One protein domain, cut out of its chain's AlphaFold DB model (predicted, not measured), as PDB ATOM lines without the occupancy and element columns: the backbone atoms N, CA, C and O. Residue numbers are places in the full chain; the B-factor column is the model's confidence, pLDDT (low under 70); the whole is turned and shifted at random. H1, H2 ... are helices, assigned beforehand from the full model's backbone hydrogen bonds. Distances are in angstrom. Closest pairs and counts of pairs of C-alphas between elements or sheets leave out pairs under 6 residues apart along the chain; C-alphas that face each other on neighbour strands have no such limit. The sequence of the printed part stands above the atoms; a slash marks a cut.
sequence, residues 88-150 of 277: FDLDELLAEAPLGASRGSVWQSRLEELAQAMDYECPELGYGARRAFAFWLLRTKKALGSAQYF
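AT A GLANCE: This is residues 88 to 150 of the 277 residues of the protein "Hypothetical protein" of Polarella glacialis (UniProt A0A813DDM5). Two long helices, H2 and H3, cross steeply as a lopsided X, near Ala 115 in the later part of H2 and Arg 131 in the early part of H3. The short helix H1 sits near both, and after H3 residues 145 to 150 fold back beside it. The printed part has 63 residues, with three named helices in the order H1, H2, H3 and no named strand; its class is all helix. It is compact, with a radius of gyration of the C-alphas of 10.8 A and spans of 30 by 23 by 21 A.

IN THESE COORDINATES: H1 is residues 90 to 95, beginning at C-alpha 90 (110.695, 112.404, 93.607). H2 is residues 105 to 121, 25.0 A from first to last C-alpha, and begins at C-alpha 105 (133.719, 112.946, 95.544). H3 is residues 127 to 144, 25.4 A long in the same measure, and ends at C-alpha 144 (117.598, 107.216, 81.316).

HOW THE PARTS SIT: H1 and H2 are close but not clearly touching; their closest C-alphas, of Leu 93 and Ala 117, are 7.6 A apart. They run opposite ways at a steep tilt of 46 degrees. H1 and H3 are also close but not clearly touching, with the closest C-alphas, of Leu 94 and Leu 138, 7.9 A apart. They run the same way at a tilt of 69 degrees, only just steep. H2 and H3 touch, with the closest C-alphas, of Ala 115 and Arg 131, 4.8 A apart. They run opposite ways at a steep tilt of 63 degrees. Each O i to N i+4 pair in H1 and H3 is within hydrogen-bond range; in H2, 11 of 13 are.

THE WHOLE: The C-alphas farthest apart, of Ser 102 and Glu 124, are 30.7 A apart. The printed part has no cut. The link from H1 to H2 is short and that from H2 to H3 tight. The mean pLDDT of the printed part is 73.6, and residues 88 to 107 and 120 to 122 are under 70.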
ATOM      1  N   PHE A  88     106.062 110.341  98.310       59.53
ATOM      2  CA  PHE A  88     107.333 110.928  97.860       59.53
ATOM      3  C   PHE A  88     107.191 111.704  96.534       59.53
ATOM      4  O   PHE A  88     107.002 111.083  95.484       59.53
ATOM      5  N   ASP A  89     107.360 113.033  96.537       66.31
ATOM      6  CA  ASP A  89     107.570 113.798  95.294       66.31
ATOM      7  C   ASP A  89     109.046 113.719  94.871       66.31
ATOM      8  O   ASP A  89     109.906 114.529  95.223       66.31
ATOM      9  N   LEU A  90     109.353 112.661  94.122       67.38
ATOM     10  CA  LEU A  90     110.695 112.404  93.607       67.38
ATOM     11  C   LEU A  90     111.171 113.475  92.623       67.38
ATOM     12  O   LEU A  90     112.378 113.690  92.516       67.38
ATOM     13  N   ASP A  91     110.269 114.109  91.876       69.19
ATOM     14  CA  ASP A  91     110.668 115.093  90.876       69.19
ATOM     15  C   ASP A  91     111.045 116.425  91.531       69.19
ATOM     16  O   ASP A  91     112.016 117.033  91.083       69.19
ATOM     17  N   GLU A  92     110.385 116.831  92.621       69.50
ATOM     18  CA  GLU A  92     110.789 117.988  93.437       69.50
ATOM     19  C   GLU A  92     112.178 117.776  94.063       69.50
ATOM     20  O   GLU A  92     113.104 118.557  93.824       69.50
ATOM     21  N   LEU A  93     112.370 116.647  94.749       66.25
ATOM     22  CA  LEU A  93     113.626 116.281  95.415       66.25
ATOM     23  C   LEU A  93     114.819 116.210  94.441       66.25
ATOM     24  O   LEU A  93     115.960 116.531  94.780       66.25
ATOM     25  N   LEU A  94     114.565 115.765  93.206       68.94
ATOM     26  CA  LEU A  94     115.581 115.666  92.158       68.94
ATOM     27  C   LEU A  94     115.752 116.960  91.354       68.94
ATOM     28  O   LEU A  94     116.804 117.125  90.736       68.94
ATOM     29  N   ALA A  95     114.764 117.859  91.331       66.81
ATOM     30  CA  ALA A  95     114.863 119.158  90.664       66.81
ATOM     31  C   ALA A  95     115.826 120.101  91.397       66.81
ATOM     32  O   ALA A  95     116.547 120.865  90.751       66.81
ATOM     33  N   GLU A  96     115.891 120.004  92.725       58.31
ATOM     34  CA  GLU A  96     116.865 120.738  93.541       58.31
ATOM     35  C   GLU A  96     118.298 120.196  93.395       58.31
ATOM     36  O   GLU A  96     119.271 120.894  93.693       58.31
ATOM     37  N   ALA A  97     118.456 118.974  92.877       52.38
ATOM     38  CA  ALA A  97     119.746 118.327  92.696       52.38
ATOM     39  C   ALA A  97     120.313 118.579  91.277       52.38
ATOM     40  O   ALA A  97     119.858 117.975  90.303       52.38
ATOM     41  N   PRO A  98     121.364 119.407  91.098       53.41
ATOM     42  CA  PRO A  98     121.961 119.619  89.781       53.41
ATOM     43  C   PRO A  98     122.628 118.333  89.254       53.41
ATOM     44  O   PRO A  98     123.685 117.895  89.725       53.41
ATOM     45  N   LEU A  99     122.011 117.733  88.232       54.38
ATOM     46  CA  LEU A  99     122.468 116.527  87.538       54.38
ATOM     47  C   LEU A  99     123.644 116.854  86.602       54.38
ATOM     48  O   LEU A  99     123.444 117.348  85.495       54.38
ATOM     49  N   GLY A 100     124.885 116.567  87.015       52.09
ATOM     50  CA  GLY A 100     126.035 116.849  86.138       52.09
ATOM     51  C   GLY A 100     127.408 116.271  86.486       52.09
ATOM     52  O   GLY A 100     128.314 116.377  85.667       52.09
ATOM     53  N   ALA A 101     127.622 115.632  87.639       45.53
ATOM     54  CA  ALA A 101     128.983 115.265  88.050       45.53
ATOM     55  C   ALA A 101     129.412 113.836  87.654       45.53
ATOM     56  O   ALA A 101     128.629 112.878  87.681       45.53
ATOM     57  N   SER A 102     130.684 113.688  87.275       47.81
ATOM     58  CA  SER A 102     131.367 112.420  86.990       47.81
ATOM     59  C   SER A 102     131.952 111.780  88.258       47.81
ATOM     60  O   SER A 102     132.591 112.488  89.028       47.81
ATOM     61  N   ARG A 103     131.749 110.456  88.408       46.09
ATOM     62  CA  ARG A 103     132.412 109.371  89.197       46.09
ATOM     63  C   ARG A 103     133.380 109.660  90.391       46.09
ATOM     64  O   ARG A 103     134.056 108.736  90.821       46.09
ATOM     65  N   GLY A 104     133.438 110.862  90.971       59.34
ATOM     66  CA  GLY A 104     134.310 111.248  92.100       59.34
ATOM     67  C   GLY A 104     133.560 111.700  93.365       59.34
ATOM     68  O   GLY A 104     132.373 111.416  93.518       59.34
ATOM     69  N   SER A 105     134.245 112.436  94.257       61.53
ATOM     70  CA  SER A 105     133.719 112.946  95.544       61.53
ATOM     71  C   SER A 105     132.389 113.693  95.419       61.53
ATOM     72  O   SER A 105     131.528 113.547  96.273       61.53
ATOM     73  N   VAL A 106     132.176 114.409  94.312       66.38
ATOM     74  CA  VAL A 106     130.917 115.118  94.045       66.38
ATOM     75  C   VAL A 106     129.734 114.155  93.939       66.38
ATOM     76  O   VAL A 106     128.664 114.451  94.451       66.38
ATOM     77  N   TRP A 107     129.908 112.985  93.315       69.88
ATOM     78  CA  TRP A 107     128.845 111.976  93.256       69.88
ATOM     79  C   TRP A 107     128.500 111.448  94.650       69.88
ATOM     80  O   TRP A 107     127.328 111.283  94.962       69.88
ATOM     81  N   GLN A 108     129.511 111.237  95.499       74.12
ATOM     82  CA  GLN A 108     129.295 110.816  96.884       74.12
ATOM     83  C   GLN A 108     128.534 111.876  97.682       74.12
ATOM     84  O   GLN A 108     127.512 111.547  98.271       74.12
ATOM     85  N   SER A 109     128.942 113.143  97.606       74.69
ATOM     86  CA  SER A 109     128.235 114.235  98.284       74.69
ATOM     87  C   SER A 109     126.775 114.360  97.834       74.69
ATOM     88  O   SER A 109     125.908 114.600  98.660       74.69
ATOM     89  N   ARG A 110     126.461 114.113  96.552       74.44
ATOM     90  CA  ARG A 110     125.061 114.107  96.081       74.44
ATOM     91  C   ARG A 110     124.239 112.948  96.634       74.44
ATOM     92  O   ARG A 110     123.059 113.124  96.917       74.44
ATOM     93  N   LEU A 111     124.839 111.767  96.779       76.19
ATOM     94  CA  LEU A 111     124.167 110.642  97.433       76.19
ATOM     95  C   LEU A 111     123.862 110.958  98.895       76.19
ATOM     96  O   LEU A 111     122.803 110.582  99.384       76.19
ATOM     97  N   GLU A 112     124.792 111.631  99.571       82.12
ATOM     98  CA  GLU A 112     124.646 112.047 100.965       82.12
ATOM     99  C   GLU A 112     123.533 113.084 101.120       82.12
ATOM    100  O   GLU A 112     122.634 112.868 101.926       82.12
ATOM    101  N   GLU A 113     123.534 114.142 100.304       79.69
ATOM    102  CA  GLU A 113     122.487 115.174 100.285       79.69
ATOM    103  C   GLU A 113     121.099 114.570 100.059       79.69
ATOM    104  O   GLU A 113     120.173 114.838 100.823       79.69
ATOM    105  N   LEU A 114     120.960 113.703  99.049       74.94
ATOM    106  CA  LEU A 114     119.674 113.087  98.737       74.94
ATOM    107  C   LEU A 114     119.226 112.132  99.851       74.94
ATOM    108  O   LEU A 114     118.063 112.139 100.239       74.94
ATOM    109  N   ALA A 115     120.147 111.351 100.423       78.81
ATOM    110  CA  ALA A 115     119.849 110.486 101.563       78.81
ATOM    111  C   ALA A 115     119.454 111.269 102.825       78.81
ATOM    112  O   ALA A 115     118.688 110.752 103.641       78.81
ATOM    113  N   GLN A 116     119.981 112.484 102.994       80.19
ATOM    114  CA  GLN A 116     119.603 113.410 104.060       80.19
ATOM    115  C   GLN A 116     118.231 114.024 103.819       80.19
ATOM    116  O   GLN A 116     117.422 114.057 104.737       80.19
ATOM    117  N   ALA A 117     117.931 114.447 102.592       73.81
ATOM    118  CA  ALA A 117     116.603 114.941 102.249       73.81
ATOM    119  C   ALA A 117     115.534 113.850 102.475       73.81
ATOM    120  O   ALA A 117     114.487 114.107 103.058       73.81
ATOM    121  N   MET A 118     115.859 112.593 102.148       74.00
ATOM    122  CA  MET A 118     115.008 111.434 102.441       74.00
ATOM    123  C   MET A 118     114.861 111.110 103.941       74.00
ATOM    124  O   MET A 118     113.979 110.335 104.294       74.00
ATOM    125  N   ASP A 119     115.731 111.612 104.825       78.75
ATOM    126  CA  ASP A 119     115.628 111.381 106.279       78.75
ATOM    127  C   ASP A 119     114.409 112.088 106.871       78.75
ATOM    128  O   ASP A 119     113.759 111.551 107.763       78.75
ATOM    129  N   TYR A 120     114.080 113.263 106.331       69.25
ATOM    130  CA  TYR A 120     112.894 114.013 106.728       69.25
ATOM    131  C   TYR A 120     111.602 113.289 106.325       69.25
ATOM    132  O   TYR A 120     110.676 113.190 107.126       69.25
ATOM    133  N   GLU A 121     111.575 112.743 105.109       67.56
ATOM    134  CA  GLU A 121     110.387 112.116 104.519       67.56
ATOM    135  C   GLU A 121     110.185 110.650 104.960       67.56
ATOM    136  O   GLU A 121     109.054 110.206 105.130       67.56
ATOM    137  N   CYS A 122     111.274 109.895 105.183       68.75
ATOM    138  CA  CYS A 122     111.266 108.474 105.575       68.75
ATOM    139  C   CYS A 122     112.242 108.193 106.739       68.75
ATOM    140  O   CYS A 122     113.288 107.539 106.552       68.75
ATOM    141  N   PRO A 123     111.945 108.675 107.958       72.81
ATOM    142  CA  PRO A 123     112.812 108.483 109.121       72.81
ATOM    143  C   PRO A 123     112.937 107.008 109.540       72.81
ATOM    144  O   PRO A 123     113.919 106.625 110.174       72.81
ATOM    145  N   GLU A 124     111.974 106.159 109.173       75.94
ATOM    146  CA  GLU A 124     111.960 104.722 109.461       75.94
ATOM    147  C   GLU A 124     112.992 103.919 108.663       75.94
ATOM    148  O   GLU A 124     113.346 102.795 109.038       75.94
ATOM    149  N   LEU A 125     113.494 104.480 107.562       73.62
ATOM    150  CA  LEU A 125     114.591 103.880 106.822       73.62
ATOM    151  C   LEU A 125     115.909 104.094 107.577       73.62
ATOM    152  O   LEU A 125     116.148 105.113 108.210       73.62
ATOM    153  N   GLY A 126     116.826 103.132 107.514       82.31
ATOM    154  CA  GLY A 126     118.200 103.388 107.947       82.31
ATOM    155  C   GLY A 126     118.915 104.306 106.952       82.31
ATOM    156  O   GLY A 126     118.627 104.265 105.754       82.31
ATOM    157  N   TYR A 127     119.922 105.059 107.406       85.25
ATOM    158  CA  TYR A 127     120.769 105.882 106.525       85.25
ATOM    159  C   TYR A 127     121.320 105.091 105.324       85.25
ATOM    160  O   TYR A 127     121.279 105.562 104.188       85.25
ATOM    161  N   GLY A 128     121.768 103.851 105.557       85.62
ATOM    162  CA  GLY A 128     122.240 102.963 104.493       85.62
ATOM    163  C   GLY A 128     121.176 102.688 103.425       85.62
ATOM    164  O   GLY A 128     121.489 102.735 102.237       85.62
ATOM    165  N   ALA A 129     119.921 102.465 103.830       82.44
ATOM    166  CA  ALA A 129     118.807 102.219 102.915       82.44
ATOM    167  C   ALA A 129     118.467 103.465 102.088       82.44
ATOM    168  O   ALA A 129     118.351 103.371 100.868       82.44
ATOM    169  N   ARG A 130     118.407 104.645 102.719       85.00
ATOM    170  CA  ARG A 130     118.196 105.921 102.014       85.00
ATOM    171  C   ARG A 130     119.302 106.222 101.008       85.00
ATOM    172  O   ARG A 130     119.018 106.562  99.865       85.00
ATOM    173  N   ARG A 131     120.568 106.021 101.385       86.31
ATOM    174  CA  ARG A 131     121.707 106.196 100.469       86.31
ATOM    175  C   ARG A 131     121.648 105.225  99.291       86.31
ATOM    176  O   ARG A 131     121.973 105.595  98.164       86.31
ATOM    177  N   ALA A 132     121.239 103.987  99.541       85.69
ATOM    178  CA  ALA A 132     121.081 102.997  98.492       85.69
ATOM    179  C   ALA A 132     119.921 103.358  97.542       85.69
ATOM    180  O   ALA A 132     120.093 103.274  96.328       85.69
ATOM    181  N   PHE A 133     118.804 103.890  98.047       83.19
ATOM    182  CA  PHE A 133     117.738 104.458  97.212       83.19
ATOM    183  C   PHE A 133     118.209 105.642  96.365       83.19
ATOM    184  O   PHE A 133     118.041 105.629  95.142       83.19
ATOM    185  N   ALA A 134     118.866 106.618  96.991       84.69
ATOM    186  CA  ALA A 134     119.442 107.774  96.314       84.69
ATOM    187  C   ALA A 134     120.363 107.368  95.152       84.69
ATOM    188  O   ALA A 134     120.314 107.964  94.072       84.69
ATOM    189  N   PHE A 135     121.163 106.313  95.346       87.62
ATOM    190  CA  PHE A 135     122.024 105.764  94.304       87.62
ATOM    191  C   PHE A 135     121.248 105.372  93.053       87.62
ATOM    192  O   PHE A 135     121.614 105.806  91.961       87.62
ATOM    193  N   TRP A 136     120.171 104.602  93.194       85.50
ATOM    194  CA  TRP A 136     119.395 104.129  92.049       85.50
ATOM    195  C   TRP A 136     118.639 105.244  91.342       85.50
ATOM    196  O   TRP A 136     118.702 105.320  90.117       85.50
ATOM    197  N   LEU A 137     118.017 106.157  92.091       83.94
ATOM    198  CA  LEU A 137     117.290 107.294  91.522       83.94
ATOM    199  C   LEU A 137     118.189 108.204  90.691       83.94
ATOM    200  O   LEU A 137     117.883 108.496  89.535       83.94
ATOM    201  N   LEU A 138     119.322 108.635  91.255       83.75
ATOM    202  CA  LEU A 138     120.250 109.520  90.552       83.75
ATOM    203  C   LEU A 138     120.861 108.818  89.340       83.75
ATOM    204  O   LEU A 138     121.021 109.418  88.274       83.75
ATOM    205  N   ARG A 139     121.200 107.535  89.494       86.38
ATOM    206  CA  ARG A 139     121.785 106.709  88.437       86.38
ATOM    207  C   ARG A 139     120.843 106.598  87.239       86.38
ATOM    208  O   ARG A 139     121.260 106.876  86.113       86.38
ATOM    209  N   THR A 140     119.582 106.247  87.463       85.50
ATOM    210  CA  THR A 140     118.596 106.095  86.387       85.50
ATOM    211  C   THR A 140     118.126 107.436  85.838       85.50
ATOM    212  O   THR A 140     118.057 107.569  84.619       85.50
ATOM    213  N   LYS A 141     117.942 108.478  86.661       85.12
ATOM    214  CA  LYS A 141     117.640 109.835  86.163       85.12
ATOM    215  C   LYS A 141     118.726 110.313  85.203       85.12
ATOM    216  O   LYS A 141     118.417 110.778  84.109       85.12
ATOM    217  N   LYS A 142     120.000 110.119  85.556       85.06
ATOM    218  CA  LYS A 142     121.136 110.477  84.696       85.06
ATOM    219  C   LYS A 142     121.198 109.631  83.421       85.06
ATOM    220  O   LYS A 142     121.369 110.175  82.332       85.06
ATOM    221  N   ALA A 143     121.091 108.308  83.544       88.31
ATOM    222  CA  ALA A 143     121.294 107.395  82.419       88.31
ATOM    223  C   ALA A 143     120.079 107.299  81.482       88.31
ATOM    224  O   ALA A 143     120.247 107.081  80.285       88.31
ATOM    225  N   LEU A 144     118.865 107.474  82.006       86.88
ATOM    226  CA  LEU A 144     117.598 107.216  81.316       86.88
ATOM    227  C   LEU A 144     116.727 108.461  81.162       86.88
ATOM    228  O   LEU A 144     115.852 108.468  80.307       86.88
ATOM    229  N   GLY A 145     116.986 109.527  81.921       83.38
ATOM    230  CA  GLY A 145     116.128 110.716  81.972       83.38
ATOM    231  C   GLY A 145     114.941 110.573  82.930       83.38
ATOM    232  O   GLY A 145     114.223 111.543  83.151       83.38
ATOM    233  N   SER A 146     114.765 109.398  83.539       82.31
ATOM    234  CA  SER A 146     113.698 109.094  84.495       82.31
ATOM    235  C   SER A 146     114.295 108.498  85.760       82.31
ATOM    236  O   SER A 146     115.094 107.565  85.676       82.31
ATOM    237  N   ALA A 147     113.913 109.038  86.914       81.75
ATOM    238  CA  ALA A 147     114.291 108.476  88.200       81.75
ATOM    239  C   ALA A 147     113.418 107.264  88.496       81.75
ATOM    240  O   ALA A 147     112.200 107.358  88.596       81.75
ATOM    241  N   GLN A 148     114.063 106.114  88.601       77.69
ATOM    242  CA  GLN A 148     113.422 104.846  88.895       77.69
ATOM    243  C   GLN A 148     114.394 103.926  89.623       77.69
ATOM    244  O   GLN A 148     115.602 103.935  89.377       77.69
ATOM    245  N   TYR A 149     113.857 103.123  90.523       74.50
ATOM    246  CA  TYR A 149     114.631 102.122  91.247       74.50
ATOM    247  C   TYR A 149     114.831 100.848  90.426       74.50
ATOM    248  O   TYR A 149     115.903 100.254  90.441       74.50
ATOM    249  N   PHE A 150     113.788 100.473  89.691       70.94
ATOM    250  CA  PHE A 150     113.711  99.280  88.863       70.94
ATOM    251  C   PHE A 150     113.772  99.646  87.388       70.94
ATOM    252  O   PHE A 150     113.265 100.691  86.976       70.94
TER     253      PHE A 150